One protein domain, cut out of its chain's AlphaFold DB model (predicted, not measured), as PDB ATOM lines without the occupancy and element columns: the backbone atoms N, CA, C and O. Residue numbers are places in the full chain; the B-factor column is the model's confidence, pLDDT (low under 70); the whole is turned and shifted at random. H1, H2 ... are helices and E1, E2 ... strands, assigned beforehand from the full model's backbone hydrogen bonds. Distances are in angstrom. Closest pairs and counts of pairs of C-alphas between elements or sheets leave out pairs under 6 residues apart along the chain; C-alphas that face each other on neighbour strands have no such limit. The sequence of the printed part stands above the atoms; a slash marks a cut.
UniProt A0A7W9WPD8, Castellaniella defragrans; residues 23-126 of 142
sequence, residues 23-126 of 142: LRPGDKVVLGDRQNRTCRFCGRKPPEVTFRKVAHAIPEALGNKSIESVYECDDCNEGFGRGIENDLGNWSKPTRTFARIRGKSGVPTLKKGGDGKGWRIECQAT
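Overview. This is residues 23 to 126 of the 142 residues of a protein of Castellaniella defragrans (UniProt A0A7W9WPD8). There is little regular structure: the short helices H1 and H2 follow one another along one long edge, H3 turns off from the end of H2, a tiny parallel sheet of E1 and E2 sits across from H1, and long loops make the rest, with residues 113 to 118 sticking out. The 104 printed residues have two named strands, then three named helices; the class is mixed, with 29 residues in named elements. The whole is loose, radius of gyration of the C-alphas 16.8 A, spanning 49 by 32 by 17 A.

Along the chain. Find C-alpha 29 at (133.019, -11.263, 164.273); E1, residues 29 to 31, runs 6.5 A from there. Next come E2, residues 67 to 69, 6.8 A; H1, residues 74 to 82, 12.1 A; H2, residues 84 to 91, 10.4 A; and H3, residues 93 to 98, 8.8 A, ending at (125.068, -37.128, 168.230).

Arrangement. E1 and E2 are parallel at 26 degrees; look for N 31 and O 68, 2.8 A apart, within hydrogen-bond range. Residues 55 to 56 pair antiparallel with 68 to 69 of E2. H1 and H2 are close but not clearly touching, their closest C-alphas, of Phe 80 and Asn 86, 7.9 A apart, and run the same way at a shallow tilt of 19 degrees. H2 and H3 meet only through their link. H1 and H3 are apart. In H1, H2 and H3 every O i to N i+4 pair is within hydrogen-bond range.

Size, cuts and confidence. The C-alphas farthest apart, of Gln 35 and Asp 115, are 52.6 A apart. The printed part has no cut; the link from E1 to E2, 35 residues, is long. Residues 97 to 126 have pLDDT under 70.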
ATOM      1  N   LEU A  23     135.044 -20.660 164.447       77.25
ATOM      2  CA  LEU A  23     133.845 -20.391 165.250       77.25
ATOM      3  C   LEU A  23     134.083 -20.721 166.732       77.25
ATOM      4  O   LEU A  23     133.530 -21.680 167.269       77.25
ATOM      5  N   ARG A  24     134.955 -19.953 167.390       79.19
ATOM      6  CA  ARG A  24     135.257 -20.121 168.815       79.19
ATOM      7  C   ARG A  24     134.289 -19.294 169.664       79.19
ATOM      8  O   ARG A  24     134.143 -18.095 169.410       79.19
ATOM      9  N   PRO A  25     133.636 -19.883 170.684       75.12
ATOM     10  CA  PRO A  25     132.847 -19.114 171.640       75.12
ATOM     11  C   PRO A  25     133.691 -18.001 172.276       75.12
ATOM     12  O   PRO A  25     134.798 -18.263 172.732       75.12
ATOM     13  N   GLY A  26     133.167 -16.774 172.303       77.94
ATOM     14  CA  GLY A  26     133.871 -15.591 172.820       77.94
ATOM     15  C   GLY A  26     134.488 -14.708 171.732       77.94
ATOM     16  O   GLY A  26     134.468 -13.487 171.869       77.94
ATOM     17  N   ASP A  27     134.912 -15.290 170.608       83.12
ATOM     18  CA  ASP A  27     135.443 -14.534 169.471       83.12
ATOM     19  C   ASP A  27     134.288 -14.043 168.594       83.12
ATOM     20  O   ASP A  27     133.778 -14.778 167.748       83.12
ATOM     21  N   LYS A  28     133.842 -12.799 168.798       85.69
ATOM     22  CA  LYS A  28     132.782 -12.204 167.977       85.69
ATOM     23  C   LYS A  28     133.334 -11.539 166.719       85.69
ATOM     24  O   LYS A  28     134.208 -10.680 166.790       85.69
ATOM     25  N   VAL A  29     132.748 -11.875 165.576       89.50
ATOM     26  CA  VAL A  29     133.019 -11.263 164.273       89.50
ATOM     27  C   VAL A  29     131.709 -10.738 163.709       89.50
ATOM     28  O   VAL A  29     130.721 -11.462 163.636       89.50
ATOM     29  N   VAL A  30     131.705  -9.479 163.286       89.88
ATOM     30  CA  VAL A  30     130.544  -8.856 162.651       89.88
ATOM     31  C   VAL A  30     130.866  -8.631 161.183       89.88
ATOM     32  O   VAL A  30     131.802  -7.907 160.852       89.88
ATOM     33  N   LEU A  31     130.094  -9.262 160.304       89.94
ATOM     34  CA  LEU A  31     130.223  -9.116 158.864       89.94
ATOM     35  C   LEU A  31     129.375  -7.944 158.384       89.94
ATOM     36  O   LEU A  31     128.147  -7.991 158.456       89.94
ATOM     37  N   GLY A  32     130.048  -6.932 157.850       87.75
ATOM     38  CA  GLY A  32     129.446  -5.870 157.059       87.75
ATOM     39  C   GLY A  32     129.598  -4.470 157.604       87.75
ATOM     40  O   GLY A  32     130.219  -4.236 158.638       87.75
ATOM     41  N   ASP A  33     129.043  -3.529 156.848       87.62
ATOM     42  CA  ASP A  33     129.128  -2.110 157.144       87.62
ATOM     43  C   ASP A  33     127.871  -1.647 157.889       87.62
ATOM     44  O   ASP A  33     126.758  -1.654 157.360       87.62
ATOM     45  N   ARG A  34     128.051  -1.235 159.148       85.94
ATOM     46  CA  ARG A  34     126.964  -0.725 159.992       85.94
ATOM     47  C   ARG A  34     126.482   0.662 159.574       85.94
ATOM     48  O   ARG A  34     125.380   1.025 159.993       85.94
ATOM     49  N   GLN A  35     127.281   1.409 158.811       85.19
ATOM     50  CA  GLN A  35     126.983   2.766 158.360       85.19
ATOM     51  C   GLN A  35     126.203   2.755 157.041       85.19
ATOM     52  O   GLN A  35     125.205   3.461 156.925       85.19
ATOM     53  N   ASN A  36     126.579   1.899 156.085       87.12
ATOM     54  CA  ASN A  36     125.905   1.773 154.788       87.12
ATOM     55  C   ASN A  36     125.148   0.441 154.652       87.12
ATOM     56  O   ASN A  36     125.504  -0.439 153.862       87.12
ATOM     57  N   ARG A  37     124.079   0.275 155.440       88.88
ATOM     58  CA  ARG A  37     123.319  -0.982 155.465       88.88
ATOM     59  C   ARG A  37     122.424  -1.125 154.240       88.88
ATOM     60  O   ARG A  37     121.518  -0.327 154.014       88.88
ATOM     61  N   THR A  38     122.659  -2.196 153.492       94.56
ATOM     62  CA  THR A  38     121.811  -2.663 152.392       94.56
ATOM     63  C   THR A  38     121.557  -4.146 152.602       94.56
ATOM     64  O   THR A  38     122.505  -4.899 152.830       94.56
ATOM     65  N   CYS A  39     120.294  -4.574 152.557       95.12
ATOM     66  CA  CYS A  39     119.980  -5.987 152.725       95.12
ATOM     67  C   CYS A  39     120.464  -6.773 151.500       95.12
ATOM     68  O   CYS A  39     120.036  -6.491 150.383       95.12
ATOM     69  N   ARG A  40     121.309  -7.791 151.696       94.25
ATOM     70  CA  ARG A  40     121.851  -8.628 150.611       94.25
ATOM     71  C   ARG A  40     120.798  -9.469 149.887       94.25
ATOM     72  O   ARG A  40     121.074  -9.979 148.811       94.25
ATOM     73  N   PHE A  41     119.628  -9.650 150.498       94.56
ATOM     74  CA  PHE A  41     118.571 -10.520 149.983       94.56
ATOM     75  C   PHE A  41     117.486  -9.746 149.241       94.56
ATOM     76  O   PHE A  41     117.169 -10.074 148.105       94.56
ATOM     77  N   CYS A  42     116.918  -8.713 149.870       95.94
ATOM     78  CA  CYS A  42     115.845  -7.921 149.264       95.94
ATOM     79  C   CYS A  42     116.326  -6.607 148.629       95.94
ATOM     80  O   CYS A  42     115.526  -5.913 148.012       95.94
ATOM     81  N   GLY A  43     117.598  -6.229 148.808       95.88
ATOM     82  CA  GLY A  43     118.190  -5.006 148.250       95.88
ATOM     83  C   GLY A  43     117.766  -3.695 148.926       95.88
ATOM     84  O   GLY A  43     118.331  -2.647 148.621       95.88
ATOM     85  N   ARG A  44     116.800  -3.729 149.853       96.75
ATOM     86  CA  ARG A  44     116.254  -2.531 150.513       96.75
ATOM     87  C   ARG A  44     117.205  -1.954 151.567       96.75
ATOM     88  O   ARG A  44     118.047  -2.667 152.131       96.75
ATOM     89  N   LYS A  45     117.036  -0.659 151.849       95.44
ATOM     90  CA  LYS A  45     117.814   0.127 152.823       95.44
ATOM     91  C   LYS A  45     116.889   0.825 153.831       95.44
ATOM     92  O   LYS A  45     115.683   0.895 153.594       95.44
ATOM     93  N   PRO A  46     117.408   1.366 154.947       93.19
ATOM     94  CA  PRO A  46     116.617   2.252 155.794       93.19
ATOM     95  C   PRO A  46     116.145   3.488 154.999       93.19
ATOM     96  O   PRO A  46     116.928   4.013 154.207       93.19
ATOM     97  N   PRO A  47     114.909   3.980 155.209       93.38
ATOM     98  CA  PRO A  47     113.957   3.572 156.246       93.38
ATOM     99  C   PRO A  47     112.991   2.438 155.848       93.38
ATOM    100  O   PRO A  47     112.188   2.042 156.685       93.38
ATOM    101  N   GLU A  48     113.046   1.908 154.621       96.12
ATOM    102  CA  GLU A  48     112.102   0.881 154.133       96.12
ATOM    103  C   GLU A  48     112.166  -0.431 154.924       96.12
ATOM    104  O   GLU A  48     111.180  -1.156 155.012       96.12
ATOM    105  N   VAL A  49     113.337  -0.742 155.482       96.56
ATOM    106  CA  VAL A  49     113.581  -1.913 156.328       96.56
ATOM    107  C   VAL A  49     114.453  -1.536 157.524       96.56
ATOM    108  O   VAL A  49     115.240  -0.585 157.473       96.56
ATOM    109  N   THR A  50     114.355  -2.306 158.606       95.25
ATOM    110  CA  THR A  50     115.168  -2.121 159.815       95.25
ATOM    111  C   THR A  50     116.242  -3.199 159.953       95.25
ATOM    112  O   THR A  50     116.156  -4.268 159.362       95.25
ATOM    113  N   PHE A  51     117.286  -2.888 160.722       94.50
ATOM    114  CA  PHE A  51     118.419  -3.779 161.010       94.50
ATOM    115  C   PHE A  51     118.670  -3.802 162.525       94.50
ATOM    116  O   PHE A  51     119.771  -3.492 162.997       94.50
ATOM    117  N   ARG A  52     117.604  -4.004 163.303       91.25
ATOM    118  CA  ARG A  52     117.637  -3.958 164.773       91.25
ATOM    119  C   ARG A  52     117.929  -5.330 165.369       91.25
ATOM    120  O   ARG A  52     118.436  -5.405 166.485       91.25
ATOM    121  N   LYS A  53     117.604  -6.403 164.652       89.62
ATOM    122  CA  LYS A  53     117.816  -7.781 165.085       89.62
ATOM    123  C   LYS A  53     119.228  -8.231 164.744       89.62
ATOM    124  O   LYS A  53     119.810  -7.835 163.739       89.62
ATOM    125  N   VAL A  54     119.769  -9.086 165.604       85.81
ATOM    126  CA  VAL A  54     121.020  -9.787 165.322       85.81
ATOM    127  C   VAL A  54     120.700 -10.906 164.337       85.81
ATOM    128  O   VAL A  54     119.930 -11.810 164.664       85.81
ATOM    129  N   ALA A  55     121.262 -10.820 163.135       87.06
ATOM    130  CA  ALA A  55     121.255 -11.908 162.169       87.06
ATOM    131  C   ALA A  55     122.555 -12.703 162.318       87.06
ATOM    132  O   ALA A  55     123.642 -12.127 162.409       87.06
ATOM    133  N   HIS A  56     122.463 -14.029 162.357       85.12
ATOM    134  CA  HIS A  56     123.639 -14.892 162.411       85.12
ATOM    135  C   HIS A  56     124.003 -15.333 160.994       85.12
ATOM    136  O   HIS A  56     123.171 -15.880 160.284       85.12
ATOM    137  N   ALA A  57     125.256 -15.127 160.569       84.31
ATOM    138  CA  ALA A  57     125.675 -15.488 159.206       84.31
ATOM    139  C   ALA A  57     125.612 -17.006 158.947       84.31
ATOM    140  O   ALA A  57     125.459 -17.450 157.810       84.31
ATOM    141  N   ILE A  58     125.749 -17.783 160.022       83.88
ATOM    142  CA  ILE A  58     125.537 -19.228 160.083       83.88
ATOM    143  C   ILE A  58     124.511 -19.464 161.200       83.88
ATOM    144  O   ILE A  58     124.697 -18.888 162.276       83.88
ATOM    145  N   PRO A  59     123.481 -20.307 161.017       82.12
ATOM    146  CA  PRO A  59     122.472 -20.534 162.047       82.12
ATOM    147  C   PRO A  59     123.096 -20.942 163.387       82.12
ATOM    148  O   PRO A  59     123.914 -21.864 163.447       82.12
ATOM    149  N   GLU A  60     122.661 -20.318 164.484       78.50
ATOM    150  CA  GLU A  60     123.126 -20.652 165.845       78.50
ATOM    151  C   GLU A  60     122.884 -22.135 166.176       78.50
ATOM    152  O   GLU A  60     123.646 -22.769 166.905       78.50
ATOM    153  N   ALA A  61     121.850 -22.728 165.573       72.25
ATOM    154  CA  ALA A  61     121.574 -24.153 165.648       72.25
ATOM    155  C   ALA A  61     122.802 -25.018 165.295       72.25
ATOM    156  O   ALA A  61     123.056 -26.021 165.962       72.25
ATOM    157  N   LEU A  62     123.598 -24.617 164.306       77.75
ATOM    158  CA  LEU A  62     124.803 -25.334 163.886       77.75
ATOM    159  C   LEU A  62     126.021 -25.056 164.783       77.75
ATOM    160  O   LEU A  62     127.119 -25.510 164.481       77.75
ATOM    161  N   GLY A  63     125.834 -24.346 165.900       71.50
ATOM    162  CA  GLY A  63     126.883 -24.038 166.869       71.50
ATOM    163  C   GLY A  63     127.575 -22.697 166.636       71.50
ATOM    164  O   GLY A  63     128.532 -22.390 167.343       71.50
ATOM    165  N   ASN A  64     127.107 -21.878 165.687       80.88
ATOM    166  CA  ASN A  64     127.655 -20.538 165.496       80.88
ATOM    167  C   ASN A  64     127.255 -19.615 166.655       80.88
ATOM    168  O   ASN A  64     126.093 -19.245 166.791       80.88
ATOM    169  N   LYS A  65     128.239 -19.200 167.454       76.25
ATOM    170  CA  LYS A  65     128.072 -18.207 168.530       76.25
ATOM    171  C   LYS A  65     128.877 -16.928 168.293       76.25
ATOM    172  O   LYS A  65     128.972 -16.086 169.182       76.25
ATOM    173  N   SER A  66     129.476 -16.818 167.111       83.12
ATOM    174  CA  SER A  66     130.633 -15.959 166.869       83.12
ATOM    175  C   SER A  66     130.389 -14.986 165.723       83.12
ATOM    176  O   SER A  66     130.698 -13.807 165.858       83.12
ATOM    177  N   ILE A  67     129.812 -15.449 164.610       89.50
ATOM    178  CA  ILE A  67     129.665 -14.638 163.397       89.50
ATOM    179  C   ILE A  67     128.249 -14.074 163.287       89.50
ATOM    180  O   ILE A  67     127.284 -14.807 163.044       89.50
ATOM    181  N   GLU A  68     128.148 -12.757 163.415       90.81
ATOM    182  CA  GLU A  68     126.939 -11.965 163.200       90.81
ATOM    183  C   GLU A  68     127.025 -11.268 161.828       90.81
ATOM    184  O   GLU A  68     128.112 -10.934 161.356       90.81
ATOM    185  N   SER A  69     125.892 -11.045 161.168       90.12
ATOM    186  CA  SER A  69     125.789 -10.362 159.876       90.12
ATOM    187  C   SER A  69     124.979  -9.081 160.029       90.12
ATOM    188  O   SER A  69     123.895  -9.097 160.605       90.12
ATOM    189  N   VAL A  70     125.480  -7.971 159.484       92.88
ATOM    190  CA  VAL A  70     124.715  -6.714 159.363       92.88
ATOM    191  C   VAL A  70     124.200  -6.471 157.944       92.88
ATOM    192  O   VAL A  70     123.581  -5.444 157.680       92.88
ATOM    193  N   TYR A  71     124.416  -7.426 157.037       92.38
ATOM    194  CA  TYR A  71     123.931  -7.389 155.654       92.38
ATOM    195  C   TYR A  71     122.470  -7.828 155.504       92.38
ATOM    196  O   TYR A  71     122.007  -8.061 154.390       92.38
ATOM    197  N   GLU A  72     121.741  -8.003 156.597       94.38
ATOM    198  CA  GLU A  72     120.428  -8.631 156.590       94.38
ATOM    199  C   GLU A  72     119.432  -7.802 157.389       94.38
ATOM    200  O   GLU A  72     119.689  -7.461 158.543       94.38
ATOM    201  N   CYS A  73     118.318  -7.438 156.751       95.62
ATOM    202  CA  CYS A  73     117.255  -6.708 157.425       95.62
ATOM    203  C   CYS A  73     116.392  -7.635 158.290       95.62
ATOM    204  O   CYS A  73     116.374  -8.852 158.099       95.62
ATOM    205  N   ASP A  74     115.637  -7.036 159.207       95.62
ATOM    206  CA  ASP A  74     114.812  -7.745 160.185       95.62
ATOM    207  C   ASP A  74     113.765  -8.650 159.508       95.62
ATOM    208  O   ASP A  74     113.591  -9.791 159.933       95.62
ATOM    209  N   ASP A  75     113.147  -8.196 158.413       95.81
ATOM    210  CA  ASP A  75     112.141  -8.966 157.664       95.81
ATOM    211  C   ASP A  75     112.725 -10.239 157.037       95.81
ATOM    212  O   ASP A  75     112.128 -11.315 157.122       95.81
ATOM    213  N   CYS A  76     113.903 -10.128 156.412       95.00
ATOM    214  CA  CYS A  76     114.594 -11.270 155.814       95.00
ATOM    215  C   CYS A  76     115.091 -12.233 156.896       95.00
ATOM    216  O   CYS A  76     114.807 -13.426 156.798       95.00
ATOM    217  N   ASN A  77     115.725 -11.708 157.950       93.75
ATOM    218  CA  ASN A  77     116.209 -12.494 159.088       93.75
ATOM    219  C   ASN A  77     115.086 -13.320 159.718       93.75
ATOM    220  O   ASN A  77     115.216 -14.518 159.953       93.75
ATOM    221  N   GLU A  78     113.928 -12.705 159.941       92.75
ATOM    222  CA  GLU A  78     112.764 -13.422 160.444       92.75
ATOM    223  C   GLU A  78     112.179 -14.421 159.444       92.75
ATOM    224  O   GLU A  78     111.720 -15.495 159.843       92.75
ATOM    225  N   GLY A  79     112.151 -14.065 158.158       92.94
ATOM    226  CA  GLY A  79     111.678 -14.935 157.087       92.94
ATOM    227  C   GLY A  79     112.474 -16.237 157.019       92.94
ATOM    228  O   GLY A  79     111.885 -17.320 157.032       92.94
ATOM    229  N   PHE A  80     113.805 -16.146 157.029       90.44
ATOM    230  CA  PHE A  80     114.669 -17.324 157.061       90.44
ATOM    231  C   PHE A  80     114.572 -18.070 158.389       90.44
ATOM    232  O   PHE A  80     114.445 -19.295 158.369       90.44
ATOM    233  N   GLY A  81     114.528 -17.349 159.514       85.44
ATOM    234  CA  GLY A  81     114.360 -17.932 160.845       85.44
ATOM    235  C   GLY A  81     113.101 -18.799 160.978       85.44
ATOM    236  O   GLY A  81     113.148 -19.880 161.564       85.44
ATOM    237  N   ARG A  82     111.966 -18.354 160.415       86.00
ATOM    238  CA  ARG A  82     110.694 -19.104 160.435       86.00
ATOM    239  C   ARG A  82     110.637 -20.244 159.418       86.00
ATOM    240  O   ARG A  82     109.984 -21.246 159.691       86.00
ATOM    241  N   GLY A  83     111.265 -20.073 158.257       87.69
ATOM    242  CA  GLY A  83     111.257 -21.056 157.175       87.69
ATOM    243  C   GLY A  83     112.508 -21.928 157.181       87.69
ATOM    244  O   GLY A  83     112.608 -22.905 157.922       87.69
ATOM    245  N   ILE A  84     113.474 -21.542 156.347       86.00
ATOM    246  CA  ILE A  84     114.651 -22.346 155.996       86.00
ATOM    247  C   ILE A  84     115.456 -22.772 157.230       86.00
ATOM    248  O   ILE A  84     115.857 -23.929 157.328       86.00
ATOM    249  N   GLU A  85     115.692 -21.875 158.191       84.19
ATOM    250  CA  GLU A  85     116.479 -22.207 159.383       84.19
ATOM    251  C   GLU A  85     115.738 -23.152 160.330       84.19
ATOM    252  O   GLU A  85     116.363 -24.013 160.954       84.19
ATOM    253  N   ASN A  86     114.412 -23.035 160.425       81.62
ATOM    254  CA  ASN A  86     113.593 -23.958 161.202       81.62
ATOM    255  C   ASN A  86     113.605 -25.362 160.575       81.62
ATOM    256  O   ASN A  86     113.822 -26.352 161.281       81.62
ATOM    257  N   ASP A  87     113.457 -25.452 159.253       84.88
ATOM    258  CA  ASP A  87     113.494 -26.719 158.515       84.88
ATOM    259  C   ASP A  87     114.874 -27.373 158.585       84.88
ATOM    260  O   ASP A  87     114.993 -28.549 158.943       84.88
ATOM    261  N   LEU A  88     115.937 -26.595 158.363       84.94
ATOM    262  CA  LEU A  88     117.315 -27.042 158.546       84.94
ATOM    263  C   LEU A  88     117.558 -27.480 159.991       84.94
ATOM    264  O   LEU A  88     118.190 -28.509 160.246       84.94
ATOM    265  N   GLY A  89     117.029 -26.723 160.949       80.75
ATOM    266  CA  GLY A  89     117.064 -27.035 162.366       80.75
ATOM    267  C   GLY A  89     116.427 -28.385 162.667       80.75
ATOM    268  O   GLY A  89     117.023 -29.149 163.419       80.75
ATOM    269  N   ASN A  90     115.273 -28.695 162.064       80.69
ATOM    270  CA  ASN A  90     114.547 -29.961 162.196       80.69
ATOM    271  C   ASN A  90     115.270 -31.137 161.535       80.69
ATOM    272  O   ASN A  90     115.421 -32.184 162.169       80.69
ATOM    273  N   TRP A  91     115.743 -30.950 160.305       84.81
ATOM    274  CA  TRP A  91     116.488 -31.956 159.549       84.81
ATOM    275  C   TRP A  91     117.811 -32.324 160.236       84.81
ATOM    276  O   TRP A  91     118.138 -33.499 160.378       84.81
ATOM    277  N   SER A  92     118.532 -31.331 160.765       80.12
ATOM    278  CA  SER A  92     119.820 -31.522 161.450       80.12
ATOM    279  C   SER A  92     119.707 -32.011 162.903       80.12
ATOM    280  O   SER A  92     120.729 -32.219 163.558       80.12
ATOM    281  N   LYS A  93     118.498 -32.219 163.450       74.50
ATOM    282  CA  LYS A  93     118.318 -32.667 164.850       74.50
ATOM    283  C   LYS A  93     119.092 -33.945 165.188       74.50
ATOM    284  O   LYS A  93     119.772 -33.933 166.216       74.50
ATOM    285  N   PRO A  94     119.020 -35.035 164.397       74.81
ATOM    286  CA  PRO A  94     119.704 -36.275 164.750       74.81
ATOM    287  C   PRO A  94     121.221 -36.071 164.811       74.81
ATOM    288  O   PRO A  94     121.840 -36.358 165.833       74.81
ATOM    289  N   THR A  95     121.804 -35.478 163.768       73.31
ATOM    290  CA  THR A  95     123.254 -35.263 163.655       73.31
ATOM    291  C   THR A  95     123.783 -34.336 164.745       73.31
ATOM    292  O   THR A  95     124.774 -34.662 165.394       73.31
ATOM    293  N   ARG A  96     123.091 -33.228 165.031       72.44
ATOM    294  CA  ARG A  96     123.474 -32.288 166.098       72.44
ATOM    295  C   ARG A  96     123.373 -32.889 167.493       72.44
ATOM    296  O   ARG A  96     124.142 -32.494 168.367       72.44
ATOM    297  N   THR A  97     122.455 -33.832 167.699       67.31
ATOM    298  CA  THR A  97     122.348 -34.534 168.983       67.31
ATOM    299  C   THR A  97     123.532 -35.473 169.185       67.31
ATOM    300  O   THR A  97     124.178 -35.421 170.230       67.31
ATOM    301  N   PHE A  98     123.888 -36.262 168.167       68.25
ATOM    302  CA  PHE A  98     125.068 -37.128 168.230       68.25
ATOM    303  C   PHE A  98     126.374 -36.332 168.366       68.25
ATOM    304  O   PHE A  98     127.239 -36.705 169.154       68.25
ATOM    305  N   ALA A  99     126.490 -35.198 167.668       68.00
ATOM    306  CA  ALA A  99     127.660 -34.319 167.714       68.00
ATOM    307  C   ALA A  99     127.712 -33.390 168.947       68.00
ATOM    308  O   ALA A  99     128.659 -32.622 169.093       68.00
ATOM    309  N   ARG A 100     126.699 -33.427 169.828       67.12
ATOM    310  CA  ARG A 100     126.583 -32.581 171.035       67.12
ATOM    311  C   ARG A 100     126.726 -31.073 170.770       67.12
ATOM    312  O   ARG A 100     127.226 -30.323 171.610       67.12
ATOM    313  N   ILE A 101     126.251 -30.604 169.616       66.81
ATOM    314  CA  ILE A 101     126.323 -29.188 169.234       66.81
ATOM    315  C   ILE A 101     125.319 -28.382 170.073       66.81
ATOM    316  O   ILE A 101     124.113 -28.631 170.023       66.81
ATOM    317  N   ARG A 102     125.808 -27.394 170.841       62.59
ATOM    318  CA  ARG A 102     124.977 -26.499 171.669       62.59
ATOM    319  C   ARG A 102     124.365 -25.385 170.807       62.59
ATOM    320  O   ARG A 102     125.096 -24.516 170.344       62.59
ATOM    321  N   GLY A 103     123.040 -25.382 170.662       62.72
ATOM    322  CA  GLY A 103     122.284 -24.231 170.155       62.72
ATOM    323  C   GLY A 103     121.860 -23.276 171.278       62.72
ATOM    324  O   GLY A 103     122.359 -23.371 172.403       62.72
ATOM    325  N   LYS A 104     120.884 -22.405 170.987       58.81
ATOM    326  CA  LYS A 104     120.361 -21.379 171.910       58.81
ATOM    327  C   LYS A 104     119.875 -21.929 173.257       58.81
ATOM    328  O   LYS A 104     120.125 -21.333 174.298       58.81
ATOM    329  N   SER A 105     119.225 -23.093 173.241       54.88
ATOM    330  CA  SER A 105     118.672 -23.753 174.437       54.88
ATOM    331  C   SER A 105     119.537 -24.917 174.942       54.88
ATOM    332  O   SER A 105     119.038 -25.789 175.646       54.88
ATOM    333  N   GLY A 106     120.820 -24.967 174.563       60.47
ATOM    334  CA  GLY A 106     121.730 -26.065 174.901       60.47
ATOM    335  C   GLY A 106     121.836 -27.131 173.807       60.47
ATOM    336  O   GLY A 106     121.575 -26.868 172.631       60.47
ATOM    337  N   VAL A 107     122.291 -28.332 174.174       56.84
ATOM    338  CA  VAL A 107     122.328 -29.477 173.247       56.84
ATOM    339  C   VAL A 107     120.888 -29.944 173.001       56.84
ATOM    340  O   VAL A 107     120.154 -30.106 173.977       56.84
ATOM    341  N   PRO A 108     120.454 -30.158 171.744       53.50
ATOM    342  CA  PRO A 108     119.121 -30.674 171.460       53.50
ATOM    343  C   PRO A 108     118.838 -31.964 172.241       53.50
ATOM    344  O   PRO A 108     119.543 -32.958 172.093       53.50
ATOM    345  N   THR A 109     117.801 -31.940 173.079       51.16
ATOM    346  CA  THR A 109     117.307 -33.118 173.801       51.16
ATOM    347  C   THR A 109     116.288 -33.866 172.961       51.16
ATOM    348  O   THR A 109     115.497 -33.281 172.215       51.16
ATOM    349  N   LEU A 110     116.267 -35.176 173.118       44.38
ATOM    350  CA  LEU A 110     115.583 -36.097 172.236       44.38
ATOM    351  C   LEU A 110     114.559 -36.901 173.083       44.38
ATOM    352  O   LEU A 110     114.845 -38.005 173.518       44.38
ATOM    353  N   LYS A 111     113.355 -36.349 173.304       48.78
ATOM    354  CA  LYS A 111     112.245 -36.996 174.048       48.78
ATOM    355  C   LYS A 111     111.303 -37.808 173.147       48.78
ATOM    356  O   LYS A 111     111.150 -37.493 171.964       48.78
ATOM    357  N   LYS A 112     110.623 -38.802 173.737       39.16
ATOM    358  CA  LYS A 112     109.507 -39.558 173.135       39.16
ATOM    359  C   LYS A 112     108.355 -38.595 172.814       39.16
ATOM    360  O   LYS A 112     107.911 -37.864 173.697       39.16
ATOM    361  N   GLY A 113     107.875 -38.581 171.571       41.00
ATOM    362  CA  GLY A 113     106.563 -38.000 171.281       41.00
ATOM    363  C   GLY A 113     105.497 -38.866 171.950       41.00
ATOM    364  O   GLY A 113     105.583 -40.092 171.871       41.00
ATOM    365  N   GLY A 114     104.520 -38.263 172.629       55.22
ATOM    366  CA  GLY A 114     103.275 -38.981 172.924       55.22
ATOM    367  C   GLY A 114     102.660 -39.513 171.623       55.22
ATOM    368  O   GLY A 114     102.904 -38.919 170.577       55.22
ATOM    369  N   ASP A 115     101.954 -40.646 171.697       48.44
ATOM    370  CA  ASP A 115     101.112 -41.354 170.701       48.44
ATOM    371  C   ASP A 115     101.505 -41.349 169.202       48.44
ATOM    372  O   ASP A 115     100.744 -41.792 168.345       48.44
ATOM    373  N   GLY A 116     102.717 -40.924 168.855       44.47
ATOM    374  CA  GLY A 116     103.245 -40.843 167.499       44.47
ATOM    375  C   GLY A 116     104.538 -41.640 167.378       44.47
ATOM    376  O   GLY A 116     105.462 -41.492 168.177       44.47
ATOM    377  N   LYS A 117     104.610 -42.506 166.363       39.62
ATOM    378  CA  LYS A 117     105.751 -43.389 166.082       39.62
ATOM    379  C   LYS A 117     107.017 -42.569 165.784       39.62
ATOM    380  O   LYS A 117     107.221 -42.128 164.659       39.62
ATOM    381  N   GLY A 118     107.886 -42.390 166.777       40.09
ATOM    382  CA  GLY A 118     109.199 -41.773 166.583       40.09
ATOM    383  C   GLY A 118     110.145 -41.987 167.766       40.09
ATOM    384  O   GLY A 118     109.765 -41.788 168.918       40.09
ATOM    385  N   TRP A 119     111.387 -42.382 167.469       34.94
ATOM    386  CA  TRP A 119     112.472 -42.606 168.437       34.94
ATOM    387  C   TRP A 119     113.380 -41.383 168.565       34.94
ATOM    388  O   TRP A 119     113.661 -40.734 167.557       34.94
ATOM    389  N   ARG A 120     113.883 -41.102 169.779       50.62
ATOM    390  CA  ARG A 120     114.849 -40.030 170.086       50.62
ATOM    391  C   ARG A 120     115.719 -40.423 171.332       50.62
ATOM    392  O   ARG A 120     115.176 -40.993 172.269       50.62
ATOM    393  N   ILE A 121     117.050 -40.186 171.294       41.50
ATOM    394  CA  ILE A 121     118.151 -40.546 172.243       41.50
ATOM    395  C   ILE A 121     118.573 -39.409 173.219       41.50
ATOM    396  O   ILE A 121     119.116 -38.403 172.774       41.50
ATOM    397  N   GLU A 122     118.469 -39.576 174.544       43.22
ATOM    398  CA  GLU A 122     118.933 -38.580 175.545       43.22
ATOM    399  C   GLU A 122     120.303 -38.898 176.181       43.22
ATOM    400  O   GLU A 122     120.692 -40.056 176.311       43.22
ATOM    401  N   CYS A 123     121.017 -37.861 176.644       40.59
ATOM    402  CA  CYS A 123     122.228 -37.966 177.464       40.59
ATOM    403  C   CYS A 123     122.074 -37.051 178.693       40.59
ATOM    404  O   CYS A 123     121.910 -35.840 178.536       40.59
ATOM    405  N   GLN A 124     122.079 -37.620 179.902       35.84
ATOM    406  CA  GLN A 124     122.045 -36.851 181.150       35.84
ATOM    407  C   GLN A 124     123.446 -36.306 181.457       35.84
ATOM    408  O   GLN A 124     124.427 -37.042 181.381       35.84
ATOM    409  N   ALA A 125     123.543 -35.023 181.810       44.19
ATOM    410  CA  ALA A 125     124.758 -34.484 182.411       44.19
ATOM    411  C   ALA A 125     124.843 -34.979 183.862       44.19
ATOM    412  O   ALA A 125     123.941 -34.713 184.657       44.19
ATOM    413  N   THR A 126     125.899 -35.712 184.206       36.53
ATOM    414  CA  THR A 126     126.167 -36.131 185.583       36.53
ATOM    415  C   THR A 126     126.498 -34.893 186.430       36.53
ATOM    416  O   THR A 126     127.361 -34.107 186.022       36.53
TER     417      THR A 126